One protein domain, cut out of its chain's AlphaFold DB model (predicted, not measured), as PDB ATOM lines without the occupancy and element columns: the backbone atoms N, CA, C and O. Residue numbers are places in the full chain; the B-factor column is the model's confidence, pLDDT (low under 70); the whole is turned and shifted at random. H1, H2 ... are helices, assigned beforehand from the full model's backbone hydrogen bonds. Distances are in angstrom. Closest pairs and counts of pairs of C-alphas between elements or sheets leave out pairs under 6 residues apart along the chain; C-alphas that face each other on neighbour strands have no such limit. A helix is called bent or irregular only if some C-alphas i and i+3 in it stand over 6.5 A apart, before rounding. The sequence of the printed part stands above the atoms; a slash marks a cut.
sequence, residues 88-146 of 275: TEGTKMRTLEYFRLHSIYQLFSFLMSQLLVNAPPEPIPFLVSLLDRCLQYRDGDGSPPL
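Overview. This is residues 88 to 146 of the 275 residues of an uncharacterized protein of Cuerna arida (UniProt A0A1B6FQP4). H3, the longest helix, and H2 make a V, meeting near the end of H2 and the start of H3, while H1 runs on from the other end of H2 as an arm that sticks out with residues 88 to 95 and 97 to 103. After H3 the last residues, 140 to 146, fold back beside it as a tail without a named element. The printed part has 59 residues with three named helices, H1, H2 and H3 in chain order, and no named strand; the class is all helix. It is loose, with a radius of gyration of the C-alphas of 14.3 A, and spans 40 by 28 by 16 A, the arm H1 making much of the length.

Arrangement. H3, residues 123 to 139, touches H2, residues 104 to 118, with 4 pairs of C-alphas within 8 A. The closest C-alphas of the two are those of Leu 115 and Pro 123, 6.9 A apart. H2 touches H3 with residues 111 to 115 alone, and H3 touches H2 with residues 123 to 130 alone. Their lines stand at a steep tilt of 57 degrees and they run opposite ways, with their centres 11.7 A apart. H1, residues 89 to 101, is close to H2 but not clearly touching it, with 1 pair of C-alphas within 8 A, those of Phe 99 and Tyr 105 at 6.7 A. H1 and H2 run the same way at a steep tilt of 57 degrees, and their centres are 21.4 A apart. H1 and H3 are apart. In H1, H2 and H3 every pair of O i and N i+4 is within hydrogen-bond range.

Along the chain. H3 has 17 residues, Pro 123 to Asp 139, and measures 24.4 A from C-alpha 123 at (5.766, -56.390, -19.362) to C-alpha 139 at (0.051, -34.288, -10.825). H2 has 15 residues, Ile 104 to Asn 118, and measures 21.2 A from first to last C-alpha. H1 has 13 residues, Glu 89 to Leu 101, and measures 18.4 A, beginning with C-alpha 89 at (-18.581, -42.997, -39.929). No helix is bent or irregular.

Size, cuts and confidence. The two C-alphas farthest apart are those of Thr 88 and Gly 142, 41.8 A. Without the stretches that stand free, the body of 44 residues spans 30 by 29 by 16 A, with a radius of gyration of 10.8 A. The links H1 to H2, of 2 residues, and H2 to H3, of 4 residues, are tight. The printed part has no cut. The mean pLDDT of the printed part is 91.9, and no printed residue is under 70.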
ATOM      1  N   THR A  88     -19.958 -46.715 -37.193       83.94
ATOM      2  CA  THR A  88     -20.552 -45.730 -38.103       83.94
ATOM      3  C   THR A  88     -19.524 -44.635 -38.380       83.94
ATOM      4  O   THR A  88     -18.687 -44.341 -37.521       83.94
ATOM      5  N   GLU A  89     -19.568 -44.018 -39.558       81.00
ATOM      6  CA  GLU A  89     -18.581 -42.997 -39.929       81.00
ATOM      7  C   GLU A  89     -18.544 -41.835 -38.917       81.00
ATOM      8  O   GLU A  89     -17.474 -41.373 -38.524       81.00
ATOM      9  N   GLY A  90     -19.706 -41.458 -38.371       84.94
ATOM     10  CA  GLY A  90     -19.801 -40.475 -37.290       84.94
ATOM     11  C   GLY A  90     -19.130 -40.922 -35.984       84.94
ATOM     12  O   GLY A  90     -18.469 -40.116 -35.329       84.94
ATOM     13  N   THR A  91     -19.247 -42.200 -35.605       87.00
ATOM     14  CA  THR A  91     -18.541 -42.748 -34.434       87.00
ATOM     15  C   THR A  91     -17.032 -42.758 -34.663       87.00
ATOM     16  O   THR A  91     -16.297 -42.325 -33.779       87.00
ATOM     17  N   LYS A  92     -16.563 -43.173 -35.850       86.50
ATOM     18  CA  LYS A  92     -15.127 -43.177 -36.185       86.50
ATOM     19  C   LYS A  92     -14.519 -41.788 -36.049       86.50
ATOM     20  O   LYS A  92     -13.502 -41.642 -35.379       86.50
ATOM     21  N   MET A  93     -15.157 -40.774 -36.632       89.19
ATOM     22  CA  MET A  93     -14.668 -39.393 -36.579       89.19
ATOM     23  C   MET A  93     -14.548 -38.883 -35.140       89.19
ATOM     24  O   MET A  93     -13.525 -38.305 -34.779       89.19
ATOM     25  N   ARG A  94     -15.545 -39.158 -34.285       88.25
ATOM     26  CA  ARG A  94     -15.488 -38.793 -32.858       88.25
ATOM     27  C   ARG A  94     -14.371 -39.524 -32.116       88.25
ATOM     28  O   ARG A  94     -13.672 -38.902 -31.326       88.25
ATOM     29  N   THR A  95     -14.183 -40.819 -32.371       88.44
ATOM     30  CA  THR A  95     -13.097 -41.603 -31.765       88.44
ATOM     31  C   THR A  95     -11.724 -41.084 -32.187       88.44
ATOM     32  O   THR A  95     -10.851 -40.923 -31.340       88.44
ATOM     33  N   LEU A  96     -11.531 -40.779 -33.474       88.88
ATOM     34  CA  LEU A  96     -10.272 -40.231 -33.980       88.88
ATOM     35  C   LEU A  96      -9.969 -38.858 -33.382       88.88
ATOM     36  O   LEU A  96      -8.830 -38.611 -32.989       88.88
ATOM     37  N   GLU A  97     -10.978 -37.996 -33.257       89.69
ATOM     38  CA  GLU A  97     -10.796 -36.692 -32.621       89.69
ATOM     39  C   GLU A  97     -10.474 -36.833 -31.132       89.69
ATOM     40  O   GLU A  97      -9.539 -36.201 -30.651       89.69
ATOM     41  N   TYR A  98     -11.154 -37.732 -30.416       89.25
ATOM     42  CA  TYR A  98     -10.830 -38.043 -29.023       89.25
ATOM     43  C   TYR A  98      -9.379 -38.535 -28.872       89.25
ATOM     44  O   TYR A  98      -8.631 -38.032 -28.034       89.25
ATOM     45  N   PHE A  99      -8.932 -39.455 -29.731       90.44
ATOM     46  CA  PHE A  99      -7.552 -39.956 -29.712       90.44
ATOM     47  C   PHE A  99      -6.527 -38.861 -30.004       90.44
ATOM     48  O   PHE A  99      -5.452 -38.857 -29.402       90.44
ATOM     49  N   ARG A 100      -6.857 -37.929 -30.904       87.12
ATOM     50  CA  ARG A 100      -6.008 -36.787 -31.248       87.12
ATOM     51  C   ARG A 100      -5.923 -35.779 -30.103       87.12
ATOM     52  O   ARG A 100      -4.822 -35.360 -29.765       87.12
ATOM     53  N   LEU A 101      -7.058 -35.412 -29.506       87.56
ATOM     54  CA  LEU A 101      -7.136 -34.445 -28.406       87.56
ATOM     55  C   LEU A 101      -6.384 -34.928 -27.163       87.56
ATOM     56  O   LEU A 101      -5.692 -34.145 -26.521       87.56
ATOM     57  N   HIS A 102      -6.475 -36.222 -26.862       86.19
ATOM     58  CA  HIS A 102      -5.830 -36.821 -25.695       86.19
ATOM     59  C   HIS A 102      -4.464 -37.451 -26.001       86.19
ATOM     60  O   HIS A 102      -3.921 -38.156 -25.155       86.19
ATOM     61  N   SER A 103      -3.902 -37.221 -27.196       89.81
ATOM     62  CA  SER A 103      -2.596 -37.750 -27.627       89.81
ATOM     63  C   SER A 103      -2.413 -39.256 -27.366       89.81
ATOM     64  O   SER A 103      -1.322 -39.726 -27.033       89.81
ATOM     65  N   ILE A 104      -3.491 -40.034 -27.514       90.94
ATOM     66  CA  ILE A 104      -3.533 -41.443 -27.095       90.94
ATOM     67  C   ILE A 104      -2.533 -42.276 -27.902       90.94
ATOM     68  O   ILE A 104      -1.807 -43.093 -27.341       90.94
ATOM     69  N   TYR A 105      -2.421 -42.026 -29.208       89.44
ATOM     70  CA  TYR A 105      -1.447 -42.713 -30.062       89.44
ATOM     71  C   TYR A 105       0.004 -42.445 -29.643       89.44
ATOM     72  O   TYR A 105       0.840 -43.351 -29.663       89.44
ATOM     73  N   GLN A 106       0.308 -41.205 -29.260       89.94
ATOM     74  CA  GLN A 106       1.636 -40.807 -28.808       89.94
ATOM     75  C   GLN A 106       1.968 -41.466 -27.469       89.94
ATOM     76  O   GLN A 106       3.077 -41.974 -27.317       89.94
ATOM     77  N   LEU A 107       1.002 -41.538 -26.546       92.44
ATOM     78  CA  LEU A 107       1.147 -42.267 -25.286       92.44
ATOM     79  C   LEU A 107       1.449 -43.750 -25.529       92.44
ATOM     80  O   LEU A 107       2.430 -44.257 -24.997       92.44
ATOM     81  N   PHE A 108       0.678 -44.437 -26.376       93.25
ATOM     82  CA  PHE A 108       0.959 -45.840 -26.706       93.25
ATOM     83  C   PHE A 108       2.346 -46.026 -27.322       93.25
ATOM     84  O   PHE A 108       3.074 -46.928 -26.916       93.25
ATOM     85  N   SER A 109       2.735 -45.157 -28.256       91.62
ATOM     86  CA  SER A 109       4.063 -45.214 -28.878       91.62
ATOM     87  C   SER A 109       5.173 -45.051 -27.835       91.62
ATOM     88  O   SER A 109       6.135 -45.812 -27.840       91.62
ATOM     89  N   PHE A 110       5.010 -44.123 -26.889       93.38
ATOM     90  CA  PHE A 110       5.931 -43.934 -25.768       93.38
ATOM     91  C   PHE A 110       6.023 -45.174 -24.864       93.38
ATOM     92  O   PHE A 110       7.128 -45.620 -24.555       93.38
ATOM     93  N   LEU A 111       4.885 -45.765 -24.483       94.88
ATOM     94  CA  LEU A 111       4.853 -46.987 -23.671       94.88
ATOM     95  C   LEU A 111       5.556 -48.153 -24.380       94.88
ATOM     96  O   LEU A 111       6.295 -48.907 -23.749       94.88
ATOM     97  N   MET A 112       5.364 -48.285 -25.696       94.62
ATOM     98  CA  MET A 112       6.043 -49.307 -26.498       94.62
ATOM     99  C   MET A 112       7.547 -49.066 -26.564       94.62
ATOM    100  O   MET A 112       8.308 -50.004 -26.345       94.62
ATOM    101  N   SER A 113       7.995 -47.828 -26.780       93.81
ATOM    102  CA  SER A 113       9.425 -47.502 -26.751       93.81
ATOM    103  C   SER A 113      10.062 -47.850 -25.404       93.81
ATOM    104  O   SER A 113      11.148 -48.422 -25.370       93.81
ATOM    105  N   GLN A 114       9.372 -47.577 -24.294       94.50
ATOM    106  CA  GLN A 114       9.845 -47.942 -22.958       94.50
ATOM    107  C   GLN A 114       9.935 -49.462 -22.767       94.50
ATOM    108  O   GLN A 114      10.909 -49.941 -22.190       94.50
ATOM    109  N   LEU A 115       8.971 -50.237 -23.275       95.62
ATOM    110  CA  LEU A 115       9.057 -51.700 -23.248       95.62
ATOM    111  C   LEU A 115      10.214 -52.237 -24.087       95.62
ATOM    112  O   LEU A 115      10.907 -53.143 -23.640       95.62
ATOM    113  N   LEU A 116      10.426 -51.689 -25.283       94.62
ATOM    114  CA  LEU A 116      11.485 -52.144 -26.183       94.62
ATOM    115  C   LEU A 116      12.878 -51.858 -25.622       94.62
ATOM    116  O   LEU A 116      13.766 -52.692 -25.750       94.62
ATOM    117  N   VAL A 117      13.063 -50.697 -24.989       92.81
ATOM    118  CA  VAL A 117      14.357 -50.308 -24.414       92.81
ATOM    119  C   VAL A 117      14.659 -51.070 -23.127       92.81
ATOM    120  O   VAL A 117      15.784 -51.523 -22.943       92.81
ATOM    121  N   ASN A 118      13.676 -51.225 -22.234       93.31
ATOM    122  CA  ASN A 118      13.911 -51.871 -20.941       93.31
ATOM    123  C   ASN A 118      13.791 -53.401 -20.998       93.31
ATOM    124  O   ASN A 118      14.325 -54.068 -20.116       93.31
ATOM    125  N   ALA A 119      13.074 -53.942 -21.990       94.50
ATOM    126  CA  ALA A 119      12.812 -55.370 -22.187       94.50
ATOM    127  C   ALA A 119      12.538 -56.137 -20.871       94.50
ATOM    128  O   ALA A 119      13.226 -57.117 -20.568       94.50
ATOM    129  N   PRO A 120      11.572 -55.684 -20.047       96.50
ATOM    130  CA  PRO A 120      11.337 -56.275 -18.738       96.50
ATOM    131  C   PRO A 120      10.825 -57.721 -18.869       96.50
ATOM    132  O   PRO A 120      10.074 -58.016 -19.801       96.50
ATOM    133  N   PRO A 121      11.146 -58.609 -17.909       95.62
ATOM    134  CA  PRO A 121      10.654 -59.988 -17.915       95.62
ATOM    135  C   PRO A 121       9.126 -60.055 -17.792       95.62
ATOM    136  O   PRO A 121       8.489 -60.916 -18.386       95.62
ATOM    137  N   GLU A 122       8.542 -59.100 -17.062       97.19
ATOM    138  CA  GLU A 122       7.107 -58.983 -16.819       97.19
ATOM    139  C   GLU A 122       6.588 -57.652 -17.404       97.19
ATOM    140  O   GLU A 122       6.640 -56.611 -16.736       97.19
ATOM    141  N   PRO A 123       6.095 -57.632 -18.659       96.25
ATOM    142  CA  PRO A 123       5.766 -56.390 -19.362       96.25
ATOM    143  C   PRO A 123       4.530 -55.681 -18.799       96.25
ATOM    144  O   PRO A 123       4.483 -54.451 -18.786       96.25
ATOM    145  N   ILE A 124       3.533 -56.427 -18.313       96.69
ATOM    146  CA  ILE A 124       2.286 -55.840 -17.801       96.69
ATOM    147  C   ILE A 124       2.516 -55.087 -16.479       96.69
ATOM    148  O   ILE A 124       2.180 -53.901 -16.433       96.69
ATOM    149  N   PRO A 125       3.134 -55.677 -15.431       97.62
ATOM    150  CA  PRO A 125       3.457 -54.937 -14.206       97.62
ATOM    151  C   PRO A 125       4.359 -53.724 -14.456       97.62
ATOM    152  O   PRO A 125       4.146 -52.662 -13.870       97.62
ATOM    153  N   PHE A 126       5.329 -53.849 -15.367       97.38
ATOM    154  CA  PHE A 126       6.175 -52.726 -15.761       97.38
ATOM    155  C   PHE A 126       5.350 -51.567 -16.335       97.38
ATOM    156  O   PHE A 126       5.510 -50.431 -15.888       97.38
ATOM    157  N   LEU A 127       4.437 -51.838 -17.274       96.94
ATOM    158  CA  LEU A 127       3.577 -50.806 -17.862       96.94
ATOM    159  C   LEU A 127       2.678 -50.127 -16.824       96.94
ATOM    160  O   LEU A 127       2.517 -48.910 -16.886       96.94
ATOM    161  N   VAL A 128       2.130 -50.882 -15.867       96.69
ATOM    162  CA  VAL A 128       1.344 -50.313 -14.758       96.69
ATOM    163  C   VAL A 128       2.204 -49.338 -13.952       96.69
ATOM    164  O   VAL A 128       1.837 -48.175 -13.811       96.69
ATOM    165  N   SER A 129       3.405 -49.756 -13.539       96.44
ATOM    166  CA  SER A 129       4.321 -48.889 -12.784       96.44
ATOM    167  C   SER A 129       4.784 -47.653 -13.571       96.44
ATOM    168  O   SER A 129       5.044 -46.591 -13.004       96.44
ATOM    169  N   LEU A 130       4.912 -47.775 -14.894       96.06
ATOM    170  CA  LEU A 130       5.270 -46.669 -15.775       96.06
ATOM    171  C   LEU A 130       4.127 -45.654 -15.865       96.06
ATOM    172  O   LEU A 130       4.381 -44.457 -15.763       96.06
ATOM    173  N   LEU A 131       2.887 -46.125 -16.003       95.75
ATOM    174  CA  LEU A 131       1.703 -45.269 -15.982       95.75
ATOM    175  C   LEU A 131       1.535 -44.573 -14.630       95.75
ATOM    176  O   LEU A 131       1.275 -43.373 -14.618       95.75
ATOM    177  N   ASP A 132       1.764 -45.267 -13.516       95.50
ATOM    178  CA  ASP A 132       1.725 -44.656 -12.182       95.50
ATOM    179  C   ASP A 132       2.747 -43.519 -12.052       95.50
ATOM    180  O   ASP A 132       2.407 -42.430 -11.592       95.50
ATOM    181  N   ARG A 133       3.981 -43.715 -12.538       95.56
ATOM    182  CA  ARG A 133       4.993 -42.642 -12.588       95.56
ATOM    183  C   ARG A 133       4.579 -41.486 -13.495       95.56
ATOM    184  O   ARG A 133       4.815 -40.331 -13.154       95.56
ATOM    185  N   CYS A 134       3.954 -41.770 -14.639       94.25
ATOM    186  CA  CYS A 134       3.402 -40.732 -15.509       94.25
ATOM    187  C   CYS A 134       2.307 -39.920 -14.803       94.25
ATOM    188  O   CYS A 134       2.277 -38.701 -14.954       94.25
ATOM    189  N   LEU A 135       1.420 -40.575 -14.050       93.00
ATOM    190  CA  LEU A 135       0.350 -39.919 -13.298       93.00
ATOM    191  C   LEU A 135       0.914 -39.048 -12.177       93.00
ATOM    192  O   LEU A 135       0.565 -37.874 -12.116       93.00
ATOM    193  N   GLN A 136       1.844 -39.576 -11.376       93.94
ATOM    194  CA  GLN A 136       2.545 -38.797 -10.349       93.94
ATOM    195  C   GLN A 136       3.171 -37.545 -10.977       93.94
ATOM    196  O   GLN A 136       2.846 -36.425 -10.586       93.94
ATOM    197  N   TYR A 137       3.976 -37.718 -12.035       93.94
ATOM    198  CA  TYR A 137       4.649 -36.596 -12.692       93.94
ATOM    199  C   TYR A 137       3.663 -35.576 -13.280       93.94
ATOM    200  O   TYR A 137       3.926 -34.365 -13.288       93.94
ATOM    201  N   ARG A 138       2.519 -36.044 -13.792       91.06
ATOM    202  CA  ARG A 138       1.440 -35.179 -14.278       91.06
ATOM    203  C   ARG A 138       0.863 -34.329 -13.155       91.06
ATOM    204  O   ARG A 138       0.669 -33.135 -13.368       91.06
ATOM    205  N   ASP A 139       0.652 -34.928 -11.993       90.94
ATOM    206  CA  ASP A 139       0.051 -34.288 -10.825       90.94
ATOM    207  C   ASP A 139       1.066 -33.399 -10.062       90.94
ATOM    208  O   ASP A 139       0.697 -32.670  -9.147       90.94
ATOM    209  N   GLY A 140       2.327 -33.371 -10.514       88.00
ATOM    210  CA  GLY A 140       3.398 -32.526  -9.976       88.00
ATOM    211  C   GLY A 140       4.321 -33.247  -8.998       88.00
ATOM    212  O   GLY A 140       5.302 -32.655  -8.550       88.00
ATOM    213  N   ASP A 141       4.051 -34.523  -8.734       85.31
ATOM    214  CA  ASP A 141       4.803 -35.356  -7.810       85.31
ATOM    215  C   ASP A 141       5.776 -36.276  -8.562       85.31
ATOM    216  O   ASP A 141       5.454 -36.907  -9.563       85.31
ATOM    217  N   GLY A 142       7.006 -36.406  -8.076       86.25
ATOM    218  CA  GLY A 142       7.964 -37.358  -8.640       86.25
ATOM    219  C   GLY A 142       8.660 -36.915  -9.934       86.25
ATOM    220  O   GLY A 142       8.544 -35.784 -10.411       86.25
ATOM    221  N   SER A 143       9.490 -37.814 -10.461       90.06
ATOM    222  CA  SER A 143      10.401 -37.535 -11.570       90.06
ATOM    223  C   SER A 143       9.795 -37.892 -12.934       90.06
ATOM    224  O   SER A 143       9.019 -38.845 -13.042       90.06
ATOM    225  N   PRO A 144      10.160 -37.160 -14.003       92.25
ATOM    226  CA  PRO A 144       9.659 -37.430 -15.344       92.25
ATOM    227  C   PRO A 144      10.167 -38.791 -15.851       92.25
ATOM    228  O   PRO A 144      11.384 -38.997 -15.916       92.25
ATOM    229  N   PRO A 145       9.283 -39.719 -16.266       93.19
ATOM    230  CA  PRO A 145       9.692 -40.987 -16.867       93.19
ATOM    231  C   PRO A 145      10.164 -40.794 -18.319       93.19
ATOM    232  O   PRO A 145       9.492 -41.183 -19.272       93.19
ATOM    233  N   LEU A 146      11.324 -40.170 -18.514       93.06
ATOM    234  CA  LEU A 146      11.908 -39.975 -19.843       93.06
ATOM    235  C   LEU A 146      12.475 -41.285 -20.406       93.06
ATOM    236  O   LEU A 146      12.933 -42.155 -19.668       93.06
TER     237      LEU A 146